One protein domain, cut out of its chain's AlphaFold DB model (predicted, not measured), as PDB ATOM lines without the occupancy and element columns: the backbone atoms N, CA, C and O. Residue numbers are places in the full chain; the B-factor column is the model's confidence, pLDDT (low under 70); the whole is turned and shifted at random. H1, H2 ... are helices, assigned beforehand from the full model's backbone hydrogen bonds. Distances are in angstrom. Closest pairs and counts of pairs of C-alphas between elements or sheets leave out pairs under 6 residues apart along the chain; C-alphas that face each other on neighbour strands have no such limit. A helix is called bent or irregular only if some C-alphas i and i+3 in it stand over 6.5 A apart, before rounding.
ATOM      1  N   ASN A 376     128.954 137.488 135.685       98.31
ATOM      2  CA  ASN A 376     130.377 137.223 135.803       98.31
ATOM      3  C   ASN A 376     130.662 136.469 137.105       98.31
ATOM      4  O   ASN A 376     130.447 136.999 138.196       98.31
ATOM      5  N   TRP A 377     131.169 135.245 136.995       98.56
ATOM      6  CA  TRP A 377     131.405 134.385 138.151       98.56
ATOM      7  C   TRP A 377     132.436 134.967 139.131       98.56
ATOM      8  O   TRP A 377     132.268 134.817 140.338       98.56
ATOM      9  N   ARG A 378     133.440 135.720 138.659       98.69
ATOM     10  CA  ARG A 378     134.423 136.394 139.531       98.69
ATOM     11  C   ARG A 378     133.768 137.502 140.355       98.69
ATOM     12  O   ARG A 378     134.053 137.657 141.540       98.69
ATOM     13  N   PHE A 379     132.830 138.237 139.753       98.75
ATOM     14  CA  PHE A 379     132.027 139.231 140.470       98.75
ATOM     15  C   PHE A 379     131.095 138.566 141.496       98.75
ATOM     16  O   PHE A 379     131.012 139.007 142.643       98.75
ATOM     17  N   GLN A 380     130.443 137.466 141.105       98.81
ATOM     18  CA  GLN A 380     129.566 136.677 141.974       98.81
ATOM     19  C   GLN A 380     130.308 136.081 143.177       98.81
ATOM     20  O   GLN A 380     129.764 136.103 144.277       98.81
ATOM     21  N   GLN A 381     131.542 135.592 143.006       98.69
ATOM     22  CA  GLN A 381     132.345 135.043 144.104       98.69
ATOM     23  C   GLN A 381     132.639 136.094 145.177       98.69
ATOM     24  O   GLN A 381     132.466 135.838 146.370       98.69
ATOM     25  N   ALA A 382     133.038 137.297 144.759       98.75
ATOM     26  CA  ALA A 382     133.319 138.385 145.687       98.75
ATOM     27  C   ALA A 382     132.044 138.872 146.402       98.75
ATOM     28  O   ALA A 382     132.065 139.087 147.615       98.75
ATOM     29  N   LEU A 383     130.911 138.949 145.687       98.88
ATOM     30  CA  LEU A 383     129.606 139.207 146.302       98.88
ATOM     31  C   LEU A 383     129.240 138.131 147.326       98.88
ATOM     32  O   LEU A 383     128.844 138.464 148.441       98.88
ATOM     33  N   TYR A 384     129.392 136.855 146.966       98.88
ATOM     34  CA  TYR A 384     129.088 135.733 147.849       98.88
ATOM     35  C   TYR A 384     129.865 135.867 149.156       98.88
ATOM     36  O   TYR A 384     129.263 135.842 150.227       98.88
ATOM     37  N   ARG A 385     131.180 136.101 149.070       98.56
ATOM     38  CA  ARG A 385     132.050 136.281 150.237       98.56
ATOM     39  C   ARG A 385     131.623 137.473 151.101       98.56
ATOM     40  O   ARG A 385     131.531 137.315 152.316       98.56
ATOM     41  N   ALA A 386     131.288 138.615 150.498       98.88
ATOM     42  CA  ALA A 386     130.850 139.809 151.225       98.88
ATOM     43  C   ALA A 386     129.546 139.586 152.013       98.88
ATOM     44  O   ALA A 386     129.474 139.901 153.202       98.88
ATOM     45  N   TYR A 387     128.521 139.010 151.373       98.88
ATOM     46  CA  TYR A 387     127.258 138.675 152.043       98.88
ATOM     47  C   TYR A 387     127.449 137.592 153.112       98.88
ATOM     48  O   TYR A 387     126.854 137.682 154.186       98.88
ATOM     49  N   TYR A 388     128.298 136.598 152.843       98.81
ATOM     50  CA  TYR A 388     128.591 135.521 153.783       98.81
ATOM     51  C   TYR A 388     129.274 136.046 155.049       98.81
ATOM     52  O   TYR A 388     128.821 135.732 156.147       98.81
ATOM     53  N   ASP A 389     130.324 136.870 154.925       98.75
ATOM     54  CA  ASP A 389     131.018 137.468 156.080       98.75
ATOM     55  C   ASP A 389     130.049 138.240 156.977       98.75
ATOM     56  O   ASP A 389     130.016 138.041 158.193       98.75
ATOM     57  N   ALA A 390     129.232 139.101 156.370       98.81
ATOM     58  CA  ALA A 390     128.277 139.925 157.095       98.81
ATOM     59  C   ALA A 390     127.179 139.097 157.771       98.81
ATOM     60  O   ALA A 390     126.831 139.364 158.924       98.81
ATOM     61  N   TYR A 391     126.668 138.062 157.097       98.75
ATOM     62  CA  TYR A 391     125.681 137.158 157.681       98.75
ATOM     63  C   TYR A 391     126.248 136.388 158.882       98.75
ATOM     64  O   TYR A 391     125.630 136.376 159.947       98.75
ATOM     65  N   VAL A 392     127.450 135.816 158.752       98.56
ATOM     66  CA  VAL A 392     128.118 135.098 159.852       98.56
ATOM     67  C   VAL A 392     128.374 136.024 161.037       98.56
ATOM     68  O   VAL A 392     128.103 135.642 162.173       98.56
ATOM     69  N   ARG A 393     128.821 137.264 160.799       98.31
ATOM     70  CA  ARG A 393     128.999 138.247 161.876       98.31
ATOM     71  C   ARG A 393     127.681 138.578 162.580       98.31
ATOM     72  O   ARG A 393     127.649 138.635 163.807       98.31
ATOM     73  N   SER A 394     126.603 138.781 161.825       98.44
ATOM     74  CA  SER A 394     125.269 139.050 162.376       98.44
ATOM     75  C   SER A 394     124.797 137.909 163.286       98.44
ATOM     76  O   SER A 394     124.373 138.148 164.418       98.44
ATOM     77  N   ARG A 395     124.976 136.657 162.835       97.94
ATOM     78  CA  ARG A 395     124.707 135.459 163.639       97.94
ATOM     79  C   ARG A 395     125.568 135.385 164.892       97.94
ATOM     80  O   ARG A 395     125.023 135.183 165.970       97.94
ATOM     81  N   LEU A 396     126.880 135.589 164.773       97.88
ATOM     82  CA  LEU A 396     127.799 135.547 165.911       97.88
ATOM     83  C   LEU A 396     127.353 136.508 167.019       97.88
ATOM     84  O   LEU A 396     127.291 136.119 168.181       97.88
ATOM     85  N   LEU A 397     127.002 137.749 166.668       98.19
ATOM     86  CA  LEU A 397     126.543 138.746 167.639       98.19
ATOM     87  C   LEU A 397     125.222 138.335 168.305       98.19
ATOM     88  O   LEU A 397     125.089 138.446 169.525       98.19
ATOM     89  N   HIS A 398     124.263 137.844 167.519       98.19
ATOM     90  CA  HIS A 398     122.972 137.376 168.020       98.19
ATOM     91  C   HIS A 398     123.119 136.178 168.972       98.19
ATOM     92  O   HIS A 398     122.618 136.203 170.095       98.19
ATOM     93  N   GLU A 399     123.852 135.150 168.551       98.31
ATOM     94  CA  GLU A 399     124.016 133.899 169.296       98.31
ATOM     95  C   GLU A 399     124.862 134.082 170.562       98.31
ATOM     96  O   GLU A 399     124.569 133.455 171.583       98.31
ATOM     97  N   THR A 400     125.843 134.989 170.524       97.56
ATOM     98  CA  THR A 400     126.634 135.398 171.698       97.56
ATOM     99  C   THR A 400     125.766 136.129 172.723       97.56
ATOM    100  O   THR A 400     125.834 135.835 173.914       97.56
ATOM    101  N   ALA A 401     124.907 137.057 172.282       98.12
ATOM    102  CA  ALA A 401     123.995 137.770 173.180       98.12
ATOM    103  C   ALA A 401     122.975 136.825 173.841       98.12
ATOM    104  O   ALA A 401     122.597 137.019 174.997       98.12
ATOM    105  N   ILE A 402     122.531 135.791 173.120       98.44
ATOM    106  CA  ILE A 402     121.659 134.745 173.662       98.44
ATOM    107  C   ILE A 402     122.383 133.893 174.703       98.44
ATOM    108  O   ILE A 402     121.824 133.656 175.775       98.44
ATOM    109  N   GLU A 403     123.615 133.464 174.419       98.00
ATOM    110  CA  GLU A 403     124.418 132.716 175.388       98.00
ATOM    111  C   GLU A 403     124.624 133.524 176.673       98.00
ATOM    112  O   GLU A 403     124.367 133.009 177.759       98.00
ATOM    113  N   GLU A 404     125.002 134.798 176.565       98.12
ATOM    114  CA  GLU A 404     125.243 135.643 177.738       98.12
ATOM    115  C   GLU A 404     123.981 135.811 178.596       98.12
ATOM    116  O   GLU A 404     124.049 135.697 179.818       98.12
ATOM    117  N   ARG A 405     122.802 135.971 177.979       98.44
ATOM    118  CA  ARG A 405     121.512 136.004 178.697       98.44
ATOM    119  C   ARG A 405     121.207 134.683 179.407       98.44
ATOM    120  O   ARG A 405     120.667 134.688 180.515       98.44
ATOM    121  N   ALA A 406     121.530 133.547 178.787       98.44
ATOM    122  CA  ALA A 406     121.367 132.240 179.415       98.44
ATOM    123  C   ALA A 406     122.320 132.081 180.614       98.44
ATOM    124  O   ALA A 406     121.894 131.643 181.682       98.44
ATOM    125  N   LEU A 407     123.582 132.502 180.477       98.25
ATOM    126  CA  LEU A 407     124.566 132.492 181.563       98.25
ATOM    127  C   LEU A 407     124.191 133.457 182.698       98.25
ATOM    128  O   LEU A 407     124.343 133.106 183.867       98.25
ATOM    129  N   GLU A 408     123.648 134.635 182.392       98.12
ATOM    130  CA  GLU A 408     123.134 135.580 183.391       98.12
ATOM    131  C   GLU A 408     121.972 134.974 184.190       98.12
ATOM    132  O   GLU A 408     121.946 135.059 185.422       98.12
ATOM    133  N   ARG A 409     121.054 134.264 183.520       98.06
ATOM    134  CA  ARG A 409     119.975 133.543 184.205       98.06
ATOM    135  C   ARG A 409     120.505 132.481 185.172       98.06
ATOM    136  O   ARG A 409     119.928 132.314 186.251       98.06
ATOM    137  N   LEU A 410     121.579 131.784 184.803       98.06
ATOM    138  CA  LEU A 410     122.245 130.804 185.663       98.06
ATOM    139  C   LEU A 410     122.984 131.458 186.839       98.06
ATOM    140  O   LEU A 410     122.889 130.952 187.953       98.06
ATOM    141  N   ARG A 411     123.661 132.597 186.623       97.00
ATOM    142  CA  ARG A 411     124.321 133.385 187.688       97.00
ATOM    143  C   ARG A 411     123.353 133.792 188.793       97.00
ATOM    144  O   ARG A 411     123.734 133.820 189.957       97.00
ATOM    145  N   GLY A 412     122.116 134.117 188.422       95.00
ATOM    146  CA  GLY A 412     121.064 134.511 189.357       95.00
ATOM    147  C   GLY A 412     120.354 133.353 190.066       95.00
ATOM    148  O   GLY A 412     119.418 133.618 190.812       95.00
ATOM    149  N   ALA A 413     120.724 132.089 189.826       95.56
ATOM    150  CA  ALA A 413     120.048 130.946 190.440       95.56
ATOM    151  C   ALA A 413     120.289 130.892 191.957       95.56
ATOM    152  O   ALA A 413     121.431 130.830 192.414       95.56
ATOM    153  N   THR A 414     119.208 130.865 192.742       94.19
ATOM    154  CA  THR A 414     119.279 130.727 194.202       94.19
ATOM    155  C   THR A 414     118.777 129.359 194.677       94.19
ATOM    156  O   THR A 414     118.352 128.508 193.893       94.19
ATOM    157  N   ARG A 415     118.869 129.105 195.988       92.31
ATOM    158  CA  ARG A 415     118.452 127.837 196.596       92.31
ATOM    159  C   ARG A 415     116.962 127.576 196.369       92.31
ATOM    160  O   ARG A 415     116.126 128.323 196.863       92.31
ATOM    161  N   GLY A 416     116.649 126.460 195.715       91.88
ATOM    162  CA  GLY A 416     115.289 126.043 195.367       91.88
ATOM    163  C   GLY A 416     114.913 126.346 193.916       91.88
ATOM    164  O   GLY A 416     113.826 125.970 193.487       91.88
ATOM    165  N   GLU A 417     115.794 126.995 193.151       95.31
ATOM    166  CA  GLU A 417     115.516 127.433 191.784       95.31
ATOM    167  C   GLU A 417     116.357 126.711 190.730       95.31
ATOM    168  O   GLU A 417     116.184 127.002 189.546       95.31
ATOM    169  N   SER A 418     117.255 125.783 191.091       96.94
ATOM    170  CA  SER A 418     118.235 125.252 190.133       96.94
ATOM    171  C   SER A 418     117.585 124.637 188.885       96.94
ATOM    172  O   SER A 418     118.037 124.879 187.770       96.94
ATOM    173  N   HIS A 419     116.495 123.876 189.042       97.75
ATOM    174  CA  HIS A 419     115.767 123.291 187.909       97.75
ATOM    175  C   HIS A 419     115.103 124.355 187.033       97.75
ATOM    176  O   HIS A 419     115.174 124.272 185.808       97.75
ATOM    177  N   GLN A 420     114.486 125.363 187.654       97.88
ATOM    178  CA  GLN A 420     113.853 126.457 186.927       97.88
ATOM    179  C   GLN A 420     114.900 127.280 186.173       97.88
ATOM    180  O   GLN A 420     114.684 127.624 185.018       97.88
ATOM    181  N   ALA A 421     116.058 127.544 186.783       98.12
ATOM    182  CA  ALA A 421     117.156 128.265 186.150       98.12
ATOM    183  C   ALA A 421     117.694 127.538 184.913       98.12
ATOM    184  O   ALA A 421     117.869 128.169 183.873       98.12
ATOM    185  N   LEU A 422     117.886 126.218 184.998       98.38
ATOM    186  CA  LEU A 422     118.288 125.391 183.855       98.38
ATOM    187  C   LEU A 422     117.225 125.403 182.748       98.38
ATOM    188  O   LEU A 422     117.559 125.594 181.582       98.38
ATOM    189  N   ALA A 423     115.945 125.254 183.101       98.12
ATOM    190  CA  ALA A 423     114.842 125.286 182.139       98.12
ATOM    191  C   ALA A 423     114.664 126.670 181.482       98.12
ATOM    192  O   ALA A 423     114.335 126.768 180.301       98.12
ATOM    193  N   ASP A 424     114.888 127.755 182.220       98.31
ATOM    194  CA  ASP A 424     114.855 129.118 181.687       98.31
ATOM    195  C   ASP A 424     116.032 129.371 180.742       98.31
ATOM    196  O   ASP A 424     115.830 129.882 179.642       98.31
ATOM    197  N   ALA A 425     117.245 128.981 181.147       98.50
ATOM    198  CA  ALA A 425     118.447 129.102 180.329       98.50
ATOM    199  C   ALA A 425     118.315 128.303 179.024       98.50
ATOM    200  O   ALA A 425     118.617 128.834 177.960       98.50
ATOM    201  N   GLN A 426     117.777 127.080 179.084       98.31
ATOM    202  CA  GLN A 426     117.410 126.279 177.911       98.31
ATOM    203  C   GLN A 426     116.510 127.062 176.946       98.31
ATOM    204  O   GLN A 426     116.854 127.228 175.779       98.31
ATOM    205  N   ARG A 427     115.380 127.589 177.439       98.19
ATOM    206  CA  ARG A 427     114.424 128.345 176.609       98.19
ATOM    207  C   ARG A 427     115.037 129.604 176.003       98.19
ATOM    208  O   ARG A 427     114.587 130.048 174.951       98.19
ATOM    209  N   ILE A 428     116.015 130.213 176.676       98.44
ATOM    210  CA  ILE A 428     116.776 131.339 176.128       98.44
ATOM    211  C   ILE A 428     117.680 130.849 174.994       98.44
ATOM    212  O   ILE A 428     117.629 131.435 173.918       98.44
ATOM    213  N   LEU A 429     118.447 129.770 175.192       97.81
ATOM    214  CA  LEU A 429     119.309 129.197 174.149       97.81
ATOM    215  C   LEU A 429     118.518 128.767 172.904       97.81
ATOM    216  O   LEU A 429     118.983 128.992 171.789       97.81
ATOM    217  N   ASP A 430     117.302 128.240 173.071       96.44
ATOM    218  CA  ASP A 430     116.426 127.853 171.955       96.44
ATOM    219  C   ASP A 430     116.076 129.039 171.027       96.44
ATOM    220  O   ASP A 430     115.767 128.836 169.852       96.44
ATOM    221  N   GLN A 431     116.184 130.287 171.506       95.94
ATOM    222  CA  GLN A 431     115.979 131.493 170.687       95.94
ATOM    223  C   GLN A 431     117.056 131.653 169.602       95.94
ATOM    224  O   GLN A 431     116.798 132.320 168.607       95.94
ATOM    225  N   ALA A 432     118.222 131.002 169.733       93.38
ATOM    226  CA  ALA A 432     119.310 131.066 168.746       93.38
ATOM    227  C   ALA A 432     118.948 130.420 167.395       93.38
ATOM    228  O   ALA A 432     119.701 130.512 166.424       93.38
ATOM    229  N   GLN A 433     117.796 129.747 167.317       91.31
ATOM    230  CA  GLN A 433     117.237 129.255 166.062       91.31
ATOM    231  C   GLN A 433     116.769 130.393 165.142       91.31
ATOM    232  O   GLN A 433     116.705 130.194 163.925       91.31
ATOM    233  N   GLU A 434     116.464 131.576 165.689       91.69
ATOM    234  CA  GLU A 434     116.142 132.760 164.900       91.69
ATOM    235  C   GLU A 434     117.366 133.209 164.088       91.69
ATOM    236  O   GLU A 434     118.481 133.324 164.595       91.69
ATOM    237  N   LYS A 435     117.171 133.437 162.785       90.50
ATOM    238  CA  LYS A 435     118.255 133.800 161.866       90.50
ATOM    239  C   LYS A 435     118.210 135.303 161.576       90.50
ATOM    240  O   LYS A 435     117.322 135.728 160.832       90.50
ATOM    241  N   PRO A 436     119.136 136.114 162.127       94.81
ATOM    242  CA  PRO A 436     119.165 137.548 161.858       94.81
ATOM    243  C   PRO A 436     119.565 137.827 160.400       94.81
ATOM    244  O   PRO A 436     120.201 136.994 159.760       94.81
ATOM    245  N   ALA A 437     119.231 139.011 159.875       96.50
ATOM    246  CA  ALA A 437     119.570 139.435 158.504       96.50
ATOM    247  C   ALA A 437     119.158 138.411 157.418       96.50
ATOM    248  O   ALA A 437     119.963 137.976 156.584       96.50
ATOM    249  N   ALA A 438     117.883 138.003 157.444       96.12
ATOM    250  CA  ALA A 438     117.318 136.992 156.550       96.12
ATOM    251  C   ALA A 438     117.508 137.321 155.054       96.12
ATOM    252  O   ALA A 438     117.630 136.416 154.226       96.12
ATOM    253  N   GLU A 439     117.579 138.601 154.700       97.56
ATOM    254  CA  GLU A 439     117.852 139.086 153.351       97.56
ATOM    255  C   GLU A 439     119.283 138.778 152.883       97.56
ATOM    256  O   GLU A 439     119.472 138.364 151.735       97.56
ATOM    257  N   TRP A 440     120.289 138.895 153.759       98.50
ATOM    258  CA  TRP A 440     121.673 138.529 153.430       98.50
ATOM    259  C   TRP A 440     121.805 137.022 153.299       98.50
ATOM    260  O   TRP A 440     122.398 136.539 152.334       98.50
ATOM    261  N   ARG A 441     121.166 136.280 154.209       98.06
ATOM    262  CA  ARG A 441     121.059 134.825 154.118       98.06
ATOM    263  C   ARG A 441     120.481 134.406 152.769       98.06
ATOM    264  O   ARG A 441     121.101 133.630 152.050       98.06
ATOM    265  N   LEU A 442     119.320 134.940 152.388       98.31
ATOM    266  CA  LEU A 442     118.687 134.621 151.108       98.31
ATOM    267  C   LEU A 442     119.612 134.944 149.927       98.31
ATOM    268  O   LEU A 442     119.699 134.156 148.981       98.31
ATOM    269  N   ARG A 443     120.340 136.065 149.993       98.62
ATOM    270  CA  ARG A 443     121.280 136.445 148.938       98.62
ATOM    271  C   ARG A 443     122.465 135.485 148.824       98.62
ATOM    272  O   ARG A 443     122.830 135.164 147.697       98.62
ATOM    273  N   VAL A 444     123.000 134.966 149.934       98.75
ATOM    274  CA  VAL A 444     124.038 133.912 149.934       98.75
ATOM    275  C   VAL A 444     123.560 132.669 149.175       98.75
ATOM    276  O   VAL A 444     124.260 132.192 148.284       98.75
ATOM    277  N   TYR A 445     122.348 132.176 149.457       98.50
ATOM    278  CA  TYR A 445     121.789 131.016 148.743       98.50
ATOM    279  C   TYR A 445     121.533 131.310 147.256       98.50
ATOM    280  O   TYR A 445     121.799 130.463 146.409       98.50
ATOM    281  N   ALA A 446     121.056 132.513 146.918       98.62
ATOM    282  CA  ALA A 446     120.842 132.909 145.526       98.62
ATOM    283  C   ALA A 446     122.157 133.028 144.733       98.62
ATOM    284  O   ALA A 446     122.217 132.633 143.571       98.62
ATOM    285  N   LEU A 447     123.215 133.562 145.352       98.81
ATOM    286  CA  LEU A 447     124.542 133.654 144.740       98.81
ATOM    287  C   LEU A 447     125.195 132.281 144.586       98.81
ATOM    288  O   LEU A 447     125.886 132.065 143.596       98.81
ATOM    289  N   ALA A 448     124.944 131.347 145.506       98.56
ATOM    290  CA  ALA A 448     125.423 129.980 145.356       98.56
ATOM    291  C   ALA A 448     124.834 129.291 144.118       98.56
ATOM    292  O   ALA A 448     125.577 128.702 143.337       98.56
ATOM    293  N   GLU A 449     123.526 129.441 143.888       98.56
ATOM    294  CA  GLU A 449     122.889 128.962 142.659       98.56
ATOM    295  C   GLU A 449     123.490 129.642 141.423       98.56
ATOM    296  O   GLU A 449     123.845 128.976 140.454       98.56
ATOM    297  N   ALA A 450     123.668 130.965 141.464       98.50
ATOM    298  CA  ALA A 450     124.254 131.707 140.350       98.50
ATOM    299  C   ALA A 450     125.676 131.229 140.006       98.50
ATOM    300  O   ALA A 450     125.990 131.096 138.823       98.50
ATOM    301  N   LEU A 451     126.501 130.933 141.016       98.69
ATOM    302  CA  LEU A 451     127.854 130.395 140.852       98.69
ATOM    303  C   LEU A 451     127.853 128.971 140.286       98.69
ATOM    304  O   LEU A 451     128.672 128.649 139.422       98.69
ATOM    305  N   PHE A 452     126.911 128.127 140.708       98.25
ATOM    306  CA  PHE A 452     126.745 126.806 140.107       98.25
ATOM    307  C   PHE A 452     126.356 126.903 138.622       98.25
ATOM    308  O   PHE A 452     126.866 126.156 137.790       98.25
ATOM    309  N   GLN A 453     125.504 127.858 138.248       97.94
ATOM    310  CA  GLN A 453     125.122 128.050 136.844       97.94
ATOM    311  C   GLN A 453     126.227 128.699 135.993       97.94
ATOM    312  O   GLN A 453     126.308 128.416 134.799       97.94
ATOM    313  N   SER A 454     127.061 129.569 136.571       97.56
ATOM    314  CA  SER A 454     128.056 130.351 135.824       97.56
ATOM    315  C   SER A 454     129.420 129.672 135.693       97.56
ATOM    316  O   SER A 454     130.057 129.804 134.650       97.56
ATOM    317  N   ILE A 455     129.874 128.957 136.728       97.62
ATOM    318  CA  ILE A 455     131.206 128.332 136.772       97.62
ATOM    319  C   ILE A 455     131.198 126.949 137.436       97.62
ATOM    320  O   ILE A 455     132.255 126.393 137.730       97.62
ATOM    321  N   ARG A 456     130.006 126.379 137.660       97.62
ATOM    322  CA  ARG A 456     129.812 125.052 138.266       97.62
ATOM    323  C   ARG A 456     130.345 124.916 139.688       97.62
ATOM    324  O   ARG A 456     130.674 123.817 140.113       97.62
ATOM    325  N   GLN A 457     130.392 126.011 140.444       97.75
ATOM    326  CA  GLN A 457     130.865 125.953 141.823       97.75
ATOM    327  C   GLN A 457     129.874 125.208 142.735       97.75
ATOM    328  O   GLN A 457     128.708 125.589 142.853       97.75
ATOM    329  N   GLN A 458     130.345 124.159 143.400       97.25
ATOM    330  CA  GLN A 458     129.552 123.208 144.176       97.25
ATOM    331  C   GLN A 458     129.543 123.594 145.660       97.25
ATOM    332  O   GLN A 458     130.275 123.053 146.481       97.25
ATOM    333  N   LEU A 459     128.699 124.559 146.029       97.38
ATOM    334  CA  LEU A 459     128.662 125.114 147.395       97.38
ATOM    335  C   LEU A 459     127.753 124.337 148.373       97.38
ATOM    336  O   LEU A 459     127.492 124.821 149.474       97.38
ATOM    337  N   SER A 460     127.256 123.154 147.988       97.44
ATOM    338  CA  SER A 460     126.438 122.263 148.826       97.44
ATOM    339  C   SER A 460     126.548 120.803 148.372       97.44
ATOM    340  O   SER A 460     126.466 120.521 147.174       97.44
ATOM    341  N   VAL A 461     126.655 119.877 149.325       97.06
ATOM    342  CA  VAL A 461     126.668 118.423 149.094       97.06
ATOM    343  C   VAL A 461     125.325 117.953 148.538       97.06
ATOM    344  O   VAL A 461     125.262 117.269 147.518       97.06
ATOM    345  N   GLU A 462     124.220 118.327 149.182       96.69
ATOM    346  CA  GLU A 462     122.898 117.842 148.779       96.69
ATOM    347  C   GLU A 462     122.475 118.423 147.423       96.69
ATOM    348  O   GLU A 462     122.018 117.684 146.546       96.69
ATOM    349  N   ARG A 463     122.650 119.739 147.242       96.81
ATOM    350  CA  ARG A 463     122.115 120.473 146.083       96.81
ATOM    351  C   ARG A 463     123.020 120.413 144.862       96.81
ATOM    352  O   ARG A 463     122.529 120.246 143.751       96.81
ATOM    353  N   TYR A 464     124.323 120.561 145.082       96.94
ATOM    354  CA  TYR A 464     125.313 120.715 144.018       96.94
ATOM    355  C   TYR A 464     126.311 119.562 143.973       96.94
ATOM    356  O   TYR A 464     127.276 119.665 143.235       96.94
ATOM    357  N   ARG A 465     126.073 118.485 144.737       96.00
ATOM    358  CA  ARG A 465     126.871 117.246 144.758       96.00
ATOM    359  C   ARG A 465     128.361 117.444 145.047       96.00
ATOM    360  O   ARG A 465     129.163 116.599 144.665       96.00
ATOM    361  N   ALA A 466     128.699 118.476 145.823       95.19
ATOM    362  CA  ALA A 466     130.027 118.595 146.415       95.19
ATOM    363  C   ALA A 466     130.383 117.312 147.182       95.19
ATOM    364  O   ALA A 466     129.536 116.745 147.877       95.19
ATOM    365  N   ILE A 467     131.637 116.866 147.106       93.88
ATOM    366  CA  ILE A 467     132.040 115.574 147.683       93.88
ATOM    367  C   ILE A 467     131.949 115.539 149.220       93.88
ATOM    368  O   ILE A 467     131.719 114.479 149.804       93.88
ATOM    369  N   ALA A 468     132.128 116.684 149.895       94.12
ATOM    370  CA  ALA A 468     131.988 116.817 151.345       94.12
ATOM    371  C   ALA A 468     131.891 118.286 151.788       94.12
ATOM    372  O   ALA A 468     132.399 119.183 151.119       94.12
ATOM    373  N   VAL A 469     131.361 118.522 152.995       93.31
ATOM    374  CA  VAL A 469     131.277 119.859 153.621       93.31
ATOM    375  C   VAL A 469     132.642 120.554 153.695       93.31
ATOM    376  O   VAL A 469     132.779 121.726 153.357       93.31
ATOM    377  N   GLY A 470     133.686 119.807 154.067       89.69
ATOM    378  CA  GLY A 470     135.057 120.318 154.128       89.69
ATOM    379  C   GLY A 470     135.684 120.651 152.768       89.69
ATOM    380  O   GLY A 470     136.759 121.239 152.756       89.69
ATOM    381  N   ARG A 471     135.034 120.307 151.650       93.31
ATOM    382  CA  ARG A 471     135.491 120.550 150.272       93.31
ATOM    383  C   ARG A 471     134.720 121.701 149.623       93.31
ATOM    384  O   ARG A 471     134.179 121.590 148.531       93.31
ATOM    385  N   GLY A 472     134.590 122.800 150.364       92.88
ATOM    386  CA  GLY A 472     134.008 124.052 149.876       92.88
ATOM    387  C   GLY A 472     132.480 124.100 149.836       92.88
ATOM    388  O   GLY A 472     131.931 125.067 149.312       92.88
ATOM    389  N   ALA A 473     131.780 123.124 150.424       96.12
ATOM    390  CA  ALA A 473     130.317 123.099 150.481       96.12
ATOM    391  C   ALA A 473     129.771 124.009 151.607       96.12
ATOM    392  O   ALA A 473     129.126 123.580 152.565       96.12
ATOM    393  N   THR A 474     130.083 125.302 151.519       97.00
ATOM    394  CA  THR A 474     129.896 126.276 152.604       97.00
ATOM    395  C   THR A 474     128.440 126.540 152.978       97.00
ATOM    396  O   THR A 474     128.203 127.071 154.063       97.00
ATOM    397  N   LEU A 475     127.455 126.195 152.135       97.62
ATOM    398  CA  LEU A 475     126.036 126.291 152.501       97.62
ATOM    399  C   LEU A 475     125.612 125.242 153.531       97.62
ATOM    400  O   LEU A 475     124.641 125.473 154.247       97.62
ATOM    401  N   ASP A 476     126.315 124.112 153.607       97.31
ATOM    402  CA  ASP A 476     125.990 123.050 154.563       97.31
ATOM    403  C   ASP A 476     126.529 123.377 155.969       97.31
ATOM    404  O   ASP A 476     126.024 122.862 156.964       97.31
ATOM    405  N   SER A 477     127.518 124.273 156.067       96.12
ATOM    406  CA  SER A 477     128.129 124.730 157.325       96.12
ATOM    407  C   SER A 477     127.799 126.178 157.702       96.12
ATOM    408  O   SER A 477     128.077 126.587 158.828       96.12
ATOM    409  N   VAL A 478     127.169 126.968 156.819       96.62
ATOM    410  CA  VAL A 478     126.827 128.385 157.089       96.62
ATOM    411  C   VAL A 478     125.919 128.564 158.304       96.62
ATOM    412  O   VAL A 478     125.904 129.640 158.895       96.62
ATOM    413  N   GLU A 479     125.181 127.517 158.684       94.25
ATOM    414  CA  GLU A 479     124.258 127.497 159.820       94.25
ATOM    415  C   GLU A 479     124.800 126.767 161.060       94.25
ATOM    416  O   GLU A 479     124.067 126.634 162.041       94.25
ATOM    417  N   THR A 480     126.070 126.333 161.062       95.12
ATOM    418  CA  THR A 480     126.708 125.745 162.254       95.12
ATOM    419  C   THR A 480     126.567 126.709 163.444       95.12
ATOM    420  O   THR A 480     126.760 127.916 163.244       95.12
ATOM    421  N   PRO A 481     126.185 126.240 164.652       95.25
ATOM    422  CA  PRO A 481     126.078 127.089 165.840       95.25
ATOM    423  C   PRO A 481     127.387 127.814 166.166       95.25
ATOM    424  O   PRO A 481     128.465 127.226 166.081       95.25
ATOM    425  N   LEU A 482     127.279 129.085 166.544       96.38
ATOM    426  CA  LEU A 482     128.388 129.992 166.853       96.38
ATOM    427  C   LEU A 482     128.444 130.358 168.342       96.38
ATOM    428  O   LEU A 482     129.077 131.340 168.719       96.38
ATOM    429  N   ASN A 483     127.781 129.568 169.183       95.75
ATOM    430  CA  ASN A 483     127.783 129.681 170.636       95.75
ATOM    431  C   ASN A 483     127.964 128.292 171.283       95.75
ATOM    432  O   ASN A 483     127.987 127.260 170.608       95.75
ATOM    433  N   ASN A 484     128.072 128.246 172.606       96.50
ATOM    434  CA  ASN A 484     128.289 127.033 173.391       96.50
ATOM    435  C   ASN A 484     127.019 126.196 173.607       96.50
ATOM    436  O   ASN A 484     127.028 125.331 174.482       96.50
ATOM    437  N   SER A 485     125.931 126.409 172.854       94.62
ATOM    438  CA  SER A 485     124.654 125.720 173.106       94.62
ATOM    439  C   SER A 485     124.816 124.200 173.140       94.62
ATOM    440  O   SER A 485     124.382 123.577 174.098       94.62
ATOM    441  N   GLY A 486     125.507 123.590 172.169       93.00
ATOM    442  CA  GLY A 486     125.699 122.131 172.145       93.00
ATOM    443  C   GLY A 486     126.298 121.574 173.446       93.00
ATOM    444  O   GLY A 486     125.795 120.595 173.999       93.00
ATOM    445  N   TRP A 487     127.307 122.258 173.989       95.69
ATOM    446  CA  TRP A 487     127.936 121.911 175.263       95.69
ATOM    447  C   TRP A 487     127.052 122.246 176.475       95.69
ATOM    448  O   TRP A 487     126.871 121.407 177.360       95.69
ATOM    449  N   LEU A 488     126.465 123.447 176.518       97.31
ATOM    450  CA  LEU A 488     125.628 123.920 177.628       97.31
ATOM    451  C   LEU A 488     124.407 123.023 177.836       97.31
ATOM    452  O   LEU A 488     124.136 122.614 178.960       97.31
ATOM    453  N   LEU A 489     123.722 122.657 176.754       96.00
ATOM    454  CA  LEU A 489     122.540 121.796 176.779       96.00
ATOM    455  C   LEU A 489     122.855 120.412 177.364       96.00
ATOM    456  O   LEU A 489     122.120 119.910 178.218       96.00
ATOM    457  N   ALA A 490     123.988 119.820 176.971       94.69
ATOM    458  CA  ALA A 490     124.452 118.555 177.534       94.69
ATOM    459  C   ALA A 490     124.758 118.681 179.037       94.69
ATOM    460  O   ALA A 490     124.358 117.829 179.833       94.69
ATOM    461  N   ARG A 491     125.416 119.772 179.456       96.06
ATOM    462  CA  ARG A 491     125.673 120.042 180.877       96.06
ATOM    463  C   ARG A 491     124.389 120.277 181.668       96.06
ATOM    464  O   ARG A 491     124.287 119.792 182.788       96.06
ATOM    465  N   PHE A 492     123.398 120.975 181.115       97.44
ATOM    466  CA  PHE A 492     122.128 121.211 181.805       97.44
ATOM    467  C   PHE A 492     121.408 119.903 182.111       97.44
ATOM    468  O   PHE A 492     120.923 119.731 183.229       97.44
ATOM    469  N   ALA A 493     121.395 118.965 181.160       96.81
ATOM    470  CA  ALA A 493     120.815 117.642 181.359       96.81
ATOM    471  C   ALA A 493     121.525 116.858 182.480       96.81
ATOM    472  O   ALA A 493     120.864 116.294 183.350       96.81
ATOM    473  N   GLU A 494     122.861 116.871 182.504       96.88
ATOM    474  CA  GLU A 494     123.650 116.224 183.565       96.88
ATOM    475  C   GLU A 494     123.399 116.846 184.939       96.88
ATOM    476  O   GLU A 494     123.217 116.130 185.922       96.88
ATOM    477  N   ILE A 495     123.350 118.177 185.012       97.88
ATOM    478  CA  ILE A 495     123.098 118.895 186.262       97.88
ATOM    479  C   ILE A 495     121.680 118.619 186.751       97.88
ATOM    480  O   ILE A 495     121.491 118.322 187.926       97.88
ATOM    481  N   ALA A 496     120.679 118.666 185.873       97.19
ATOM    482  CA  ALA A 496     119.297 118.381 186.242       97.19
ATOM    483  C   ALA A 496     119.114 116.963 186.817       97.19
ATOM    484  O   ALA A 496     118.186 116.747 187.591       97.19
ATOM    485  N   ALA A 497     119.994 116.015 186.479       97.69
ATOM    486  CA  ALA A 497     119.973 114.651 187.006       97.69
ATOM    487  C   ALA A 497     120.651 114.486 188.384       97.69
ATOM    488  O   ALA A 497     120.536 113.419 188.989       97.69
ATOM    489  N   LEU A 498     121.355 115.504 188.898       97.88
ATOM    490  CA  LEU A 498     121.973 115.454 190.229       97.88
ATOM    491  C   LEU A 498     120.904 115.428 191.325       97.88
ATOM    492  O   LEU A 498     119.869 116.089 191.216       97.88
ATOM    493  N   ALA A 499     121.166 114.684 192.400       96.12
ATOM    494  CA  ALA A 499     120.175 114.408 193.436       96.12
ATOM    495  C   ALA A 499     119.843 115.651 194.275       96.12
ATOM    496  O   ALA A 499     118.671 115.924 194.553       96.12
ATOM    497  N   THR A 500     120.858 116.422 194.666       96.50
ATOM    498  CA  THR A 500     120.685 117.519 195.626       96.50
ATOM    499  C   THR A 500     120.747 118.900 194.980       96.50
ATOM    500  O   THR A 500     121.429 119.128 193.984       96.50
ATOM    501  N   GLU A 501     120.040 119.857 195.585       96.19
ATOM    502  CA  GLU A 501     120.061 121.262 195.158       96.19
ATOM    503  C   GLU A 501     121.465 121.867 195.237       96.19
ATOM    504  O   GLU A 501     121.872 122.637 194.375       96.19
ATOM    505  N   GLU A 502     122.220 121.490 196.264       96.81
ATOM    506  CA  GLU A 502     123.566 121.992 196.508       96.81
ATOM    507  C   GLU A 502     124.550 121.522 195.430       96.81
ATOM    508  O   GLU A 502     125.293 122.334 194.881       96.81
ATOM    509  N   GLU A 503     124.493 120.243 195.039       97.31
ATOM    510  CA  GLU A 503     125.286 119.718 193.921       97.31
ATOM    511  C   GLU A 503     124.931 120.407 192.601       97.31
ATOM    512  O   GLU A 503     125.826 120.712 191.806       97.31
ATOM    513  N   ARG A 504     123.639 120.685 192.372       98.06
ATOM    514  CA  ARG A 504     123.176 121.394 191.174       98.06
ATOM    515  C   ARG A 504     123.700 122.816 191.119       98.06
ATOM    516  O   ARG A 504     124.280 123.198 190.107       98.06
ATOM    517  N   LEU A 505     123.551 123.581 192.197       97.75
ATOM    518  CA  LEU A 505     124.051 124.954 192.270       97.75
ATOM    519  C   LEU A 505     125.576 125.012 192.148       97.75
ATOM    520  O   LEU A 505     126.087 125.845 191.407       97.75
ATOM    521  N   ALA A 506     126.305 124.087 192.777       96.88
ATOM    522  CA  ALA A 506     127.755 123.995 192.619       96.88
ATOM    523  C   ALA A 506     128.161 123.669 191.172       96.88
ATOM    524  O   ALA A 506     129.154 124.186 190.663       96.88
ATOM    525  N   ALA A 507     127.406 122.815 190.477       97.50
ATOM    526  CA  ALA A 507     127.665 122.510 189.075       97.50
ATOM    527  C   ALA A 507     127.298 123.669 188.131       97.50
ATOM    528  O   ALA A 507     128.023 123.897 187.163       97.50
TER     529      ALA A 507
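What this domain is: This is residues 376 to 507 of the 671 residues of an uncharacterized protein of Acidobacteria bacterium (UniProt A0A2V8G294). A long rod is made by three runs of the chain along one axis: the long helix H1 runs out, H2 and H3 come back one after the other beside it, and a looser third run from H4 through H5 to H6 goes out again, with H7 folding back at its end. H6 packs on H2, while the short H4 and H5 lie near H3 towards the other end. The printed part has 132 residues with seven named helices, H1 to H7 in chain order, and no named strand; it is all helix, with 96 residues in helices. It is loose, with a radius of gyration of the C-alphas of 19.8 A, and spans 63 by 27 by 15 A.

Where its parts are: H1, residues 377 to 411, begins with C-alpha 377 at (131.405, 134.385, 138.151) and is 50.1 A long. H2, residues 418 to 433, is 24.4 A long, and H3, residues 438 to 455, is 25.7 A long, ending with C-alpha 455 at (131.206, 128.332, 136.772). H4, residues 461 to 464, is 5.7 A long, and H5, residues 474 to 477, is 5.3 A long. H6, residues 485 to 496, is 16.0 A long. H7, residues 501 to 507, is 9.8 A long and ends with C-alpha 507 at (127.665, 122.510, 189.075). H2 is neither bent nor irregular, but only just: C-alphas 430 and 433 are 6.1 A apart.

How they stand to each other: H2 is the hub, touching H1, H6 and H7. H1, with residues 398 to 410 alone, forms a helical hairpin with H2, at a shallow tilt of 13 degrees, opposite ways; their closest C-alphas, of Ala 406 and Ala 425, are 4.4 A apart. H1 touches H3 with residues 377 to 391 alone, opposite ways at a shallow tilt of 33 degrees, only just short of steep; the closest C-alphas, of Trp 377 and Ser 454, are 5.7 A apart. H2 and H3 are apart. H2 and H6 touch at a shallow tilt of 19 degrees, opposite ways, with the C-alphas of Leu 422 and Phe 492 closest at 6.0 A. H6 and H7, a helical hairpin, only just touch, with 3 pairs of C-alphas within 8 A; the closest, of Ile 495 and Arg 504, are 5.5 A apart. H2, with residue 418 alone, only just touches H7, also with 3 pairs; the closest C-alphas, of Ser 418 and Leu 505, are 6.2 A apart. H4 and H5 touch no helix; each is close to H3 but not clearly touching, with closest C-alphas 7.4 A apart, those of Phe 452 and Tyr 464 for H4 and of Tyr 445 and Leu 475 for H5. Every O i to N i+4 pair is within hydrogen-bond range in H1, H3 and H7, against 9 of 12 in H2 and 7 of 8 in H6; H4 and H5 are too short for such a pair, and in each the one O i to N i+3 pair is not within range.

The domain as a whole: The C-alphas farthest apart, of Asn 376 and Thr 500, are 63.7 A apart. The printed part has no cut and no long link. Its mean pLDDT is 97.0, and no printed residue is under 70.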